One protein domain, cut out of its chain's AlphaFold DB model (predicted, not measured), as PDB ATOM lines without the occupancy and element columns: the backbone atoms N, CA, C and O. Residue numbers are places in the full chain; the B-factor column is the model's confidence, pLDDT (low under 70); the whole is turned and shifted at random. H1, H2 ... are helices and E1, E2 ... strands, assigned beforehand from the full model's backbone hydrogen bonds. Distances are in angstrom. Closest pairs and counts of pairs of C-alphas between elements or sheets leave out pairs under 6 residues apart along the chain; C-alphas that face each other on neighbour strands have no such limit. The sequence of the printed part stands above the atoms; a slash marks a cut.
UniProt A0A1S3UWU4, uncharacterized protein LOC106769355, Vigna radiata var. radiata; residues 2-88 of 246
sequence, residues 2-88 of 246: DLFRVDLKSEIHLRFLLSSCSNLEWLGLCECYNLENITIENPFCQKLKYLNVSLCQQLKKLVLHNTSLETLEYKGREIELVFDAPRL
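This is residues 2 to 88 of the 246 residues of the protein "uncharacterized protein LOC106769355" of Vigna radiata var. radiata (UniProt A0A1S3UWU4). The chain is wound as a short solenoid, a coil of stacked turns with two walls of parallel strands facing each other: E1, E2, E4 and E6 make one wall, and E3, E5 and E7 the other. Helix H1 lies at one end of the stack, next to E3 in the second wall, where the first turn has a helix instead of a strand; the strands of one wall run the opposite way to those of the other, and short links join the walls turn by turn. The printed part has 87 residues with one named helix and seven named strands, in the order E1, H1, E2, E3, E4, E5, E6, E7; the sheets run E1, E2, E4, E6 and E3, E5, E7, both parallel. The class is mixed, helices and strands, with 42 residues, under half, in named elements. The whole is compact, with a radius of gyration of the C-alphas of 11.7 A and spans of 27 by 25 by 17 A.

E1, residues 2 to 4, is an edge strand and the parallel neighbour of E2, residues 26 to 30, at 7 degrees; N 3 and O 28 are 2.8 A apart, within hydrogen-bond range, and so are N 30 and O 3, also at 2.8 A. H1, residues 11 to 20, comes between them along the chain, and E1, H1 and E2 form a strand-helix-strand unit, two parallel neighbour strands with a helix between, whose crossover is right-handed. E4, residues 50 to 54, is parallel to E2 at 2 degrees, with N 29 and O 52 within hydrogen-bond range at 2.8 A. E6, residues 71 to 75, is the other edge strand of this sheet and is parallel to E4 at 3 degrees, with N 73 and O 51 2.8 A apart, within hydrogen-bond range. H1 is not on this sheet. In the second sheet, E3, residues 37 to 41, is parallel to E5, residues 61 to 65, at 1 degree, with N 63 and O 38 within hydrogen-bond range at 2.8 A. E7, residues 80 to 83, is parallel to E5 at 4 degrees, with N 64 and O 82 within hydrogen-bond range at 2.9 A. H1 only grazes this sheet, with its residues 11 to 19; the closest C-alphas of H1 and E3 are those of Glu 11 and Asn 37, 7.0 A apart. Strands of different sheets stay apart, for instance E2 and E3, E4 and E5, and E6 and E7. In H1 every O i to N i+4 pair is within hydrogen-bond range.

E1, residues 2 to 4, begins at C-alpha 2 at (106.457, 129.785, 120.796) and is 6.3 A long from first to last C-alpha. H1, residues 11 to 20, measures 14.5 A, from C-alpha 11 at (122.399, 132.841, 122.925). E2, residues 26 to 30, measures 13.0 A; E3, residues 37 to 41, 12.6 A; E4, residues 50 to 54, 13.1 A; E5, residues 61 to 65, 13.0 A; and E6, residues 71 to 75, 13.4 A. E7, residues 80 to 83, measures 9.9 A and ends at C-alpha 83 at (119.583, 119.725, 135.188).

The two C-alphas farthest apart are those of Asp 7 and Pro 86, at 30.6 A. The printed part has no cut. The links H1 to E2, E5 to E6 and E6 to E7 are tight, the other links are short, and no link is long. The mean pLDDT of the printed part is 91.9; residue 10 is under 70, and the mean for H1 is 85.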
ATOM      1  N   ASP A   2     105.847 130.764 121.693       93.25
ATOM      2  CA  ASP A   2     106.457 129.785 120.796       93.25
ATOM      3  C   ASP A   2     107.281 130.507 119.733       93.25
ATOM      4  O   ASP A   2     106.799 131.421 119.062       93.25
ATOM      5  N   LEU A   3     108.547 130.120 119.615       94.06
ATOM      6  CA  LEU A   3     109.468 130.595 118.595       94.06
ATOM      7  C   LEU A   3     109.626 129.487 117.557       94.06
ATOM      8  O   LEU A   3     110.126 128.406 117.867       94.06
ATOM      9  N   PHE A   4     109.202 129.761 116.327       96.00
ATOM     10  CA  PHE A   4     109.285 128.820 115.216       96.00
ATOM     11  C   PHE A   4     110.187 129.373 114.117       96.00
ATOM     12  O   PHE A   4     109.947 130.477 113.625       96.00
ATOM     13  N   ARG A   5     111.219 128.613 113.731       94.12
ATOM     14  CA  ARG A   5     112.171 128.983 112.664       94.12
ATOM     15  C   ARG A   5     112.826 130.350 112.867       94.12
ATOM     16  O   ARG A   5     113.103 131.070 111.909       94.12
ATOM     17  N   VAL A   6     113.081 130.707 114.124       92.44
ATOM     18  CA  VAL A   6     113.741 131.964 114.487       92.44
ATOM     19  C   VAL A   6     115.257 131.776 114.453       92.44
ATOM     20  O   VAL A   6     115.794 130.824 115.022       92.44
ATOM     21  N   ASP A   7     115.953 132.699 113.790       89.88
ATOM     22  CA  ASP A   7     117.410 132.823 113.864       89.88
ATOM     23  C   ASP A   7     117.789 133.527 115.174       89.88
ATOM     24  O   ASP A   7     117.706 134.753 115.303       89.88
ATOM     25  N   LEU A   8     118.196 132.745 116.170       84.75
ATOM     26  CA  LEU A   8     118.608 133.245 117.474       84.75
ATOM     27  C   LEU A   8     120.103 133.559 117.452       84.75
ATOM     28  O   LEU A   8     120.832 132.985 118.247       84.75
ATOM     29  N   LYS A   9     120.541 134.441 116.532       72.50
ATOM     30  CA  LYS A   9     121.937 134.894 116.343       72.50
ATOM     31  C   LYS A   9     122.675 135.059 117.680       72.50
ATOM     32  O   LYS A   9     122.691 136.145 118.260       72.50
ATOM     33  N   SER A  10     123.318 133.986 118.136       69.81
ATOM     34  CA  SER A  10     123.830 133.800 119.497       69.81
ATOM     35  C   SER A  10     122.779 133.720 120.619       69.81
ATOM     36  O   SER A  10     121.701 134.315 120.597       69.81
ATOM     37  N   GLU A  11     123.183 133.064 121.703       79.06
ATOM     38  CA  GLU A  11     122.399 132.841 122.925       79.06
ATOM     39  C   GLU A  11     121.946 134.138 123.628       79.06
ATOM     40  O   GLU A  11     121.050 134.110 124.473       79.06
ATOM     41  N   ILE A  12     122.522 135.291 123.265       83.62
ATOM     42  CA  ILE A  12     122.210 136.606 123.845       83.62
ATOM     43  C   ILE A  12     120.743 136.985 123.629       83.62
ATOM     44  O   ILE A  12     120.102 137.477 124.558       83.62
ATOM     45  N   HIS A  13     120.188 136.740 122.437       85.50
ATOM     46  CA  HIS A  13     118.795 137.093 122.145       85.50
ATOM     47  C   HIS A  13     117.818 136.293 123.001       85.50
ATOM     48  O   HIS A  13     116.852 136.850 123.523       85.50
ATOM     49  N   LEU A  14     118.104 135.003 123.195       86.56
ATOM     50  CA  LEU A  14     117.303 134.160 124.069       86.56
ATOM     51  C   LEU A  14     117.398 134.657 125.516       86.56
ATOM     52  O   LEU A  14     116.368 134.860 126.145       86.56
ATOM     53  N   ARG A  15     118.600 134.959 126.026       86.25
ATOM     54  CA  ARG A  15     118.764 135.494 127.393       86.25
ATOM     55  C   ARG A  15     118.028 136.816 127.604       86.25
ATOM     56  O   ARG A  15     117.393 136.981 128.639       86.25
ATOM     57  N   PHE A  16     118.077 137.734 126.637       86.75
ATOM     58  CA  PHE A  16     117.357 139.008 126.718       86.75
ATOM     59  C   PHE A  16     115.837 138.815 126.741       86.75
ATOM     60  O   PHE A  16     115.121 139.476 127.494       86.75
ATOM     61  N   LEU A  17     115.336 137.881 125.935       85.75
ATOM     62  CA  LEU A  17     113.924 137.540 125.935       85.75
ATOM     63  C   LEU A  17     113.516 136.945 127.289       85.75
ATOM     64  O   LEU A  17     112.547 137.399 127.895       85.75
ATOM     65  N   LEU A  18     114.275 135.965 127.789       86.94
ATOM     66  CA  LEU A  18     114.000 135.305 129.068       86.94
ATOM     67  C   LEU A  18     114.048 136.294 130.244       86.94
ATOM     68  O   LEU A  18     113.223 136.211 131.155       86.94
ATOM     69  N   SER A  19     114.964 137.266 130.217       86.75
ATOM     70  CA  SER A  19     115.055 138.289 131.264       86.75
ATOM     71  C   SER A  19     113.920 139.313 131.220       86.75
ATOM     72  O   SER A  19     113.546 139.851 132.260       86.75
ATOM     73  N   SER A  20     113.329 139.541 130.047       86.88
ATOM     74  CA  SER A  20     112.229 140.495 129.856       86.88
ATOM     75  C   SER A  20     110.851 139.911 130.196       86.88
ATOM     76  O   SER A  20     109.884 140.654 130.365       86.88
ATOM     77  N   CYS A  21     110.733 138.585 130.310       83.69
ATOM     78  CA  CYS A  21     109.452 137.892 130.452       83.69
ATOM     79  C   CYS A  21     109.304 137.201 131.821       83.69
ATOM     80  O   CYS A  21     109.388 135.979 131.941       83.69
ATOM     81  N   SER A  22     109.007 137.983 132.865       84.31
ATOM     82  CA  SER A  22     108.857 137.488 134.248       84.31
ATOM     83  C   SER A  22     107.620 136.609 134.491       84.31
ATOM     84  O   SER A  22     107.610 135.810 135.426       84.31
ATOM     85  N   ASN A  23     106.586 136.727 133.651       90.00
ATOM     86  CA  ASN A  23     105.335 135.967 133.772       90.00
ATOM     87  C   ASN A  23     105.219 134.791 132.788       90.00
ATOM     88  O   ASN A  23     104.138 134.229 132.639       90.00
ATOM     89  N   LEU A  24     106.294 134.443 132.079       92.94
ATOM     90  CA  LEU A  24     106.248 133.393 131.068       92.94
ATOM     91  C   LEU A  24     106.065 132.017 131.719       92.94
ATOM     92  O   LEU A  24     106.952 131.578 132.442       92.94
ATOM     93  N   GLU A  25     104.950 131.336 131.435       96.06
ATOM     94  CA  GLU A  25     104.689 129.970 131.933       96.06
ATOM     95  C   GLU A  25     105.032 128.868 130.921       96.06
ATOM     96  O   GLU A  25     105.286 127.728 131.308       96.06
ATOM     97  N   TRP A  26     105.092 129.215 129.634       96.56
ATOM     98  CA  TRP A  26     105.327 128.284 128.531       96.56
ATOM     99  C   TRP A  26     106.317 128.864 127.527       96.56
ATOM    100  O   TRP A  26     106.109 129.981 127.035       96.56
ATOM    101  N   LEU A  27     107.335 128.087 127.166       95.94
ATOM    102  CA  LEU A  27     108.302 128.416 126.124       95.94
ATOM    103  C   LEU A  27     108.439 127.259 125.134       95.94
ATOM    104  O   LEU A  27     108.830 126.166 125.528       95.94
ATOM    105  N   GLY A  28     108.185 127.517 123.855       96.81
ATOM    106  CA  GLY A  28     108.486 126.599 122.763       96.81
ATOM    107  C   GLY A  28     109.597 127.130 121.865       96.81
ATOM    108  O   GLY A  28     109.589 128.300 121.482       96.81
ATOM    109  N   LEU A  29     110.554 126.271 121.527       96.12
ATOM    110  CA  LEU A  29     111.656 126.536 120.605       96.12
ATOM    111  C   LEU A  29     111.642 125.459 119.519       96.12
ATOM    112  O   LEU A  29     112.125 124.349 119.737       96.12
ATOM    113  N   CYS A  30     111.089 125.783 118.355       95.94
ATOM    114  CA  CYS A  30     110.855 124.832 117.273       95.94
ATOM    115  C   CYS A  30     111.634 125.239 116.017       95.94
ATOM    116  O   CYS A  30     111.475 126.347 115.509       95.94
ATOM    117  N   GLU A  31     112.480 124.345 115.505       94.75
ATOM    118  CA  GLU A  31     113.293 124.555 114.298       94.75
ATOM    119  C   GLU A  31     114.119 125.861 114.329       94.75
ATOM    120  O   GLU A  31     114.363 126.471 113.292       94.75
ATOM    121  N   CYS A  32     114.538 126.326 115.511       93.81
ATOM    122  CA  CYS A  32     115.346 127.542 115.635       93.81
ATOM    123  C   CYS A  32     116.800 127.298 115.187       93.81
ATOM    124  O   CYS A  32     117.344 126.199 115.345       93.81
ATOM    125  N   TYR A  33     117.438 128.341 114.650       90.62
ATOM    126  CA  TYR A  33     118.786 128.287 114.066       90.62
ATOM    127  C   TYR A  33     119.779 129.140 114.864       90.62
ATOM    128  O   TYR A  33     119.375 130.040 115.599       90.62
ATOM    129  N   ASN A  34     121.080 128.867 114.700       89.88
ATOM    130  CA  ASN A  34     122.189 129.564 115.369       89.88
ATOM    131  C   ASN A  34     122.123 129.524 116.905       89.88
ATOM    132  O   ASN A  34     122.584 130.438 117.586       89.88
ATOM    133  N   LEU A  35     121.578 128.423 117.433       90.25
ATOM    134  CA  LEU A  35     121.405 128.148 118.855       90.25
ATOM    135  C   LEU A  35     122.175 126.876 119.229       90.25
ATOM    136  O   LEU A  35     121.711 125.765 118.965       90.25
ATOM    137  N   GLU A  36     123.360 127.034 119.822       92.94
ATOM    138  CA  GLU A  36     124.203 125.900 120.226       92.94
ATOM    139  C   GLU A  36     123.945 125.440 121.659       92.94
ATOM    140  O   GLU A  36     123.955 124.234 121.915       92.94
ATOM    141  N   ASN A  37     123.674 126.361 122.584       93.94
ATOM    142  CA  ASN A  37     123.335 126.029 123.960       93.94
ATOM    143  C   ASN A  37     122.071 126.776 124.393       93.94
ATOM    144  O   ASN A  37     121.836 127.926 124.025       93.94
ATOM    145  N   ILE A  38     121.246 126.108 125.190       94.00
ATOM    146  CA  ILE A  38     120.122 126.732 125.886       94.00
ATOM    147  C   ILE A  38     120.438 126.687 127.370       94.00
ATOM    148  O   ILE A  38     120.642 125.606 127.918       94.00
ATOM    149  N   THR A  39     120.428 127.852 128.010       93.88
ATOM    150  CA  THR A  39     120.580 127.978 129.459       93.88
ATOM    151  C   THR A  39     119.376 128.721 130.010       93.88
ATOM    152  O   THR A  39     119.159 129.888 129.681       93.88
ATOM    153  N   ILE A  40     118.595 128.041 130.846       92.69
ATOM    154  CA  ILE A  40     117.500 128.639 131.608       92.69
ATOM    155  C   ILE A  40     117.879 128.558 133.077       92.69
ATOM    156  O   ILE A  40     117.916 127.475 133.657       92.69
ATOM    157  N   GLU A  41     118.169 129.710 133.667       90.75
ATOM    158  CA  GLU A  41     118.664 129.825 135.033       90.75
ATOM    159  C   GLU A  41     117.875 130.873 135.822       90.75
ATOM    160  O   GLU A  41     117.459 131.906 135.286       90.75
ATOM    161  N   ASN A  42     117.670 130.619 137.113       86.19
ATOM    162  CA  ASN A  42     117.118 131.618 138.026       86.19
ATOM    163  C   ASN A  42     118.034 132.867 138.073       86.19
ATOM    164  O   ASN A  42     119.255 132.722 138.020       86.19
ATOM    165  N   PRO A  43     117.486 134.092 138.216       87.12
ATOM    166  CA  PRO A  43     116.090 134.428 138.509       87.12
ATOM    167  C   PRO A  43     115.225 134.662 137.257       87.12
ATOM    168  O   PRO A  43     114.155 135.258 137.365       87.12
ATOM    169  N   PHE A  44     115.663 134.249 136.068       86.19
ATOM    170  CA  PHE A  44     114.879 134.448 134.851       86.19
ATOM    171  C   PHE A  44     113.759 133.412 134.749       86.19
ATOM    172  O   PHE A  44     113.916 132.261 135.154       86.19
ATOM    173  N   CYS A  45     112.611 133.837 134.213       84.12
ATOM    174  CA  CYS A  45     111.460 132.969 133.966       84.12
ATOM    175  C   CYS A  45     111.029 132.115 135.183       84.12
ATOM    176  O   CYS A  45     110.775 130.920 135.054       84.12
ATOM    177  N   GLN A  46     110.896 132.734 136.364       89.50
ATOM    178  CA  GLN A  46     110.485 132.074 137.626       89.50
ATOM    179  C   GLN A  46     109.076 131.461 137.611       89.50
ATOM    180  O   GLN A  46     108.676 130.815 138.577       89.50
ATOM    181  N   LYS A  47     108.288 131.721 136.566       93.12
ATOM    182  CA  LYS A  47     106.960 131.130 136.380       93.12
ATOM    183  C   LYS A  47     106.925 130.087 135.270       93.12
ATOM    184  O   LYS A  47     105.857 129.542 135.020       93.12
ATOM    185  N   LEU A  48     108.055 129.803 134.618       95.31
ATOM    186  CA  LEU A  48     108.115 128.853 133.514       95.31
ATOM    187  C   LEU A  48     107.832 127.457 134.046       95.31
ATOM    188  O   LEU A  48     108.603 126.957 134.857       95.31
ATOM    189  N   LYS A  49     106.740 126.854 133.584       97.25
ATOM    190  CA  LYS A  49     106.308 125.498 133.938       97.25
ATOM    191  C   LYS A  49     106.572 124.513 132.810       97.25
ATOM    192  O   LYS A  49     106.814 123.343 133.083       97.25
ATOM    193  N   TYR A  50     106.565 124.979 131.561       98.12
ATOM    194  CA  TYR A  50     106.714 124.121 130.392       98.12
ATOM    195  C   TYR A  50     107.773 124.632 129.421       98.12
ATOM    196  O   TYR A  50     107.764 125.807 129.037       98.12
ATOM    197  N   LEU A  51     108.635 123.721 128.971       97.81
ATOM    198  CA  LEU A  51     109.616 123.957 127.919       97.81
ATOM    199  C   LEU A  51     109.467 122.914 126.803       97.81
ATOM    200  O   LEU A  51     109.628 121.726 127.061       97.81
ATOM    201  N   ASN A  52     109.237 123.363 125.566       97.75
ATOM    202  CA  ASN A  52     109.405 122.559 124.353       97.75
ATOM    203  C   ASN A  52     110.691 122.967 123.634       97.75
ATOM    204  O   ASN A  52     110.883 124.147 123.330       97.75
ATOM    205  N   VAL A  53     111.545 122.002 123.305       96.50
ATOM    206  CA  VAL A  53     112.670 122.188 122.390       96.50
ATOM    207  C   VAL A  53     112.603 121.125 121.301       96.50
ATOM    208  O   VAL A  53     112.851 119.944 121.547       96.50
ATOM    209  N   SER A  54     112.315 121.553 120.075       94.38
ATOM    210  CA  SER A  54     112.037 120.664 118.953       94.38
ATOM    211  C   SER A  54     112.850 121.039 117.718       94.38
ATOM    212  O   SER A  54     112.837 122.173 117.250       94.38
ATOM    213  N   LEU A  55     113.566 120.065 117.159       91.56
ATOM    214  CA  LEU A  55     114.261 120.125 115.871       91.56
ATOM    215  C   LEU A  55     115.275 121.279 115.720       91.56
ATOM    216  O   LEU A  55     115.627 121.648 114.599       91.56
ATOM    217  N   CYS A  56     115.812 121.801 116.826       93.00
ATOM    218  CA  CYS A  56     116.916 122.767 116.844       93.00
ATOM    219  C   CYS A  56     118.245 122.070 116.495       93.00
ATOM    220  O   CYS A  56     118.988 121.625 117.369       93.00
ATOM    221  N   GLN A  57     118.542 121.944 115.197       90.31
ATOM    222  CA  GLN A  57     119.594 121.057 114.668       90.31
ATOM    223  C   GLN A  57     121.017 121.359 115.150       90.31
ATOM    224  O   GLN A  57     121.868 120.477 115.115       90.31
ATOM    225  N   GLN A  58     121.305 122.592 115.565       92.00
ATOM    226  CA  GLN A  58     122.639 123.002 116.012       92.00
ATOM    227  C   GLN A  58     122.835 122.888 117.526       92.00
ATOM    228  O   GLN A  58     123.972 122.988 117.985       92.00
ATOM    229  N   LEU A  59     121.774 122.590 118.281       93.88
ATOM    230  CA  LEU A  59     121.828 122.475 119.732       93.88
ATOM    231  C   LEU A  59     122.774 121.341 120.150       93.88
ATOM    232  O   LEU A  59     122.765 120.256 119.560       93.88
ATOM    233  N   LYS A  60     123.624 121.612 121.136       94.69
ATOM    234  CA  LYS A  60     124.628 120.697 121.700       94.69
ATOM    235  C   LYS A  60     124.444 120.501 123.202       94.69
ATOM    236  O   LYS A  60     124.833 119.451 123.708       94.69
ATOM    237  N   LYS A  61     123.848 121.475 123.897       95.69
ATOM    238  CA  LYS A  61     123.682 121.459 125.355       95.69
ATOM    239  C   LYS A  61     122.383 122.129 125.797       95.69
ATOM    240  O   LYS A  61     122.018 123.184 125.280       95.69
ATOM    241  N   LEU A  62     121.732 121.541 126.795       96.38
ATOM    242  CA  LEU A  62     120.581 122.102 127.494       96.38
ATOM    243  C   LEU A  62     120.871 122.142 128.999       96.38
ATOM    244  O   LEU A  62     121.017 121.100 129.640       96.38
ATOM    245  N   VAL A  63     120.952 123.353 129.547       96.12
ATOM    246  CA  VAL A  63     121.186 123.633 130.967       96.12
ATOM    247  C   VAL A  63     119.912 124.202 131.579       96.12
ATOM    248  O   VAL A  63     119.430 125.255 131.156       96.12
ATOM    249  N   LEU A  64     119.375 123.515 132.584       96.00
ATOM    250  CA  LEU A  64     118.160 123.914 133.292       96.00
ATOM    251  C   LEU A  64     118.461 124.049 134.779       96.00
ATOM    252  O   LEU A  64     118.508 123.052 135.487       96.00
ATOM    253  N   HIS A  65     118.640 125.280 135.247       94.94
ATOM    254  CA  HIS A  65     118.779 125.642 136.658       94.94
ATOM    255  C   HIS A  65     117.562 126.471 137.089       94.94
ATOM    256  O   HIS A  65     117.655 127.671 137.361       94.94
ATOM    257  N   ASN A  66     116.380 125.854 137.064       92.12
ATOM    258  CA  ASN A  66     115.101 126.540 137.220       92.12
ATOM    259  C   ASN A  66     114.234 125.848 138.279       92.12
ATOM    260  O   ASN A  66     114.119 124.629 138.313       92.12
ATOM    261  N   THR A  67     113.608 126.638 139.154       93.44
ATOM    262  CA  THR A  67     112.834 126.103 140.288       93.44
ATOM    263  C   THR A  67     111.348 125.914 139.998       93.44
ATOM    264  O   THR A  67     110.665 125.298 140.808       93.44
ATOM    265  N   SER A  68     110.829 126.424 138.883       95.44
ATOM    266  CA  SER A  68     109.404 126.387 138.539       95.44
ATOM    267  C   SER A  68     109.048 125.401 137.432       95.44
ATOM    268  O   SER A  68     107.873 125.082 137.296       95.44
ATOM    269  N   LEU A  69     110.028 124.949 136.647       97.19
ATOM    270  CA  LEU A  69     109.815 124.105 135.478       97.19
ATOM    271  C   LEU A  69     109.305 122.733 135.912       97.19
ATOM    272  O   LEU A  69     109.944 122.070 136.721       97.19
ATOM    273  N   GLU A  70     108.168 122.326 135.358       98.00
ATOM    274  CA  GLU A  70     107.453 121.091 135.695       98.00
ATOM    275  C   GLU A  70     107.559 120.053 134.571       98.00
ATOM    276  O   GLU A  70     107.679 118.853 134.838       98.00
ATOM    277  N   THR A  71     107.583 120.522 133.318       98.44
ATOM    278  CA  THR A  71     107.553 119.676 132.123       98.44
ATOM    279  C   THR A  71     108.593 120.098 131.090       98.44
ATOM    280  O   THR A  71     108.717 121.279 130.752       98.44
ATOM    281  N   LEU A  72     109.300 119.106 130.546       98.12
ATOM    282  CA  LEU A  72     110.217 119.247 129.420       98.12
ATOM    283  C   LEU A  72     109.802 118.320 128.279       98.12
ATOM    284  O   LEU A  72     109.761 117.102 128.438       98.12
ATOM    285  N   GLU A  73     109.582 118.902 127.110       97.00
ATOM    286  CA  GLU A  73     109.462 118.202 125.841       97.00
ATOM    287  C   GLU A  73     110.738 118.429 125.029       97.00
ATOM    288  O   GLU A  73     111.108 119.566 124.731       97.00
ATOM    289  N   TYR A  74     111.430 117.346 124.682       94.75
ATOM    290  CA  TYR A  74     112.633 117.413 123.865       94.75
ATOM    291  C   TYR A  74     112.517 116.511 122.643       94.75
ATOM    292  O   TYR A  74     112.400 115.296 122.763       94.75
ATOM    293  N   LYS A  75     112.626 117.100 121.453       90.94
ATOM    294  CA  LYS A  75     112.667 116.391 120.173       90.94
ATOM    295  C   LYS A  75     113.891 116.834 119.393       90.94
ATOM    296  O   LYS A  75     113.924 117.918 118.822       90.94
ATOM    297  N   GLY A  76     114.907 115.989 119.308       87.50
ATOM    298  CA  GLY A  76     116.122 116.351 118.591       87.50
ATOM    299  C   GLY A  76     117.200 115.288 118.660       87.50
ATOM    300  O   GLY A  76     116.963 114.152 119.062       87.50
ATOM    301  N   ARG A  77     118.405 115.680 118.249       85.88
ATOM    302  CA  ARG A  77     119.602 114.839 118.342       85.88
ATOM    303  C   ARG A  77     120.080 114.691 119.789       85.88
ATOM    304  O   ARG A  77     119.611 115.386 120.687       85.88
ATOM    305  N   GLU A  78     121.042 113.804 120.004       88.56
ATOM    306  CA  GLU A  78     121.737 113.685 121.287       88.56
ATOM    307  C   GLU A  78     122.463 114.991 121.652       88.56
ATOM    308  O   GLU A  78     123.154 115.575 120.815       88.56
ATOM    309  N   ILE A  79     122.282 115.438 122.898       92.25
ATOM    310  CA  ILE A  79     122.876 116.656 123.466       92.25
ATOM    311  C   ILE A  79     123.304 116.406 124.913       92.25
ATOM    312  O   ILE A  79     122.839 115.469 125.554       92.25
ATOM    313  N   GLU A  80     124.159 117.262 125.457       95.19
ATOM    314  CA  GLU A  80     124.441 117.271 126.889       95.19
ATOM    315  C   GLU A  80     123.238 117.845 127.662       95.19
ATOM    316  O   GLU A  80     122.736 118.918 127.327       95.19
ATOM    317  N   LEU A  81     122.783 117.136 128.701       95.69
ATOM    318  CA  LEU A  81     121.722 117.586 129.610       95.69
ATOM    319  C   LEU A  81     122.324 117.859 130.985       95.69
ATOM    320  O   LEU A  81     122.956 116.974 131.564       95.69
ATOM    321  N   VAL A  82     122.113 119.067 131.502       96.25
ATOM    322  CA  VAL A  82     122.570 119.483 132.833       96.25
ATOM    323  C   VAL A  82     121.390 120.090 133.572       96.25
ATOM    324  O   VAL A  82     120.980 121.210 133.264       96.25
ATOM    325  N   PHE A  83     120.814 119.339 134.508       96.12
ATOM    326  CA  PHE A  83     119.583 119.725 135.188       96.12
ATOM    327  C   PHE A  83     119.804 119.892 136.695       96.12
ATOM    328  O   PHE A  83     120.224 118.967 137.383       96.12
ATOM    329  N   ASP A  84     119.446 121.072 137.183       95.12
ATOM    330  CA  ASP A  84     119.127 121.399 138.571       95.12
ATOM    331  C   ASP A  84     117.725 122.031 138.568       95.12
ATOM    332  O   ASP A  84     117.534 123.250 138.606       95.12
ATOM    333  N   ALA A  85     116.727 121.170 138.367       95.25
ATOM    334  CA  ALA A  85     115.330 121.553 138.218       95.25
ATOM    335  C   ALA A  85     114.452 120.648 139.097       95.25
ATOM    336  O   ALA A  85     113.907 119.652 138.619       95.25
ATOM    337  N   PRO A  86     114.317 120.944 140.403       94.56
ATOM    338  CA  PRO A  86     113.720 120.017 141.367       94.56
ATOM    339  C   PRO A  86     112.227 119.755 141.136       94.56
ATOM    340  O   PRO A  86     111.713 118.737 141.587       94.56
ATOM    341  N   ARG A  87     111.525 120.660 140.443       96.44
ATOM    342  CA  ARG A  87     110.104 120.496 140.097       96.44
ATOM    343  C   ARG A  87     109.889 119.848 138.732       96.44
ATOM    344  O   ARG A  87     108.748 119.540 138.411       96.44
ATOM    345  N   LEU A  88     110.955 119.600 137.965       97.62
ATOM    346  CA  LEU A  88     110.861 118.954 136.663       97.62
ATOM    347  C   LEU A  88     110.590 117.466 136.883       97.62
ATOM    348  O   LEU A  88     111.499 116.684 137.159       97.62
TER     349      LEU A  88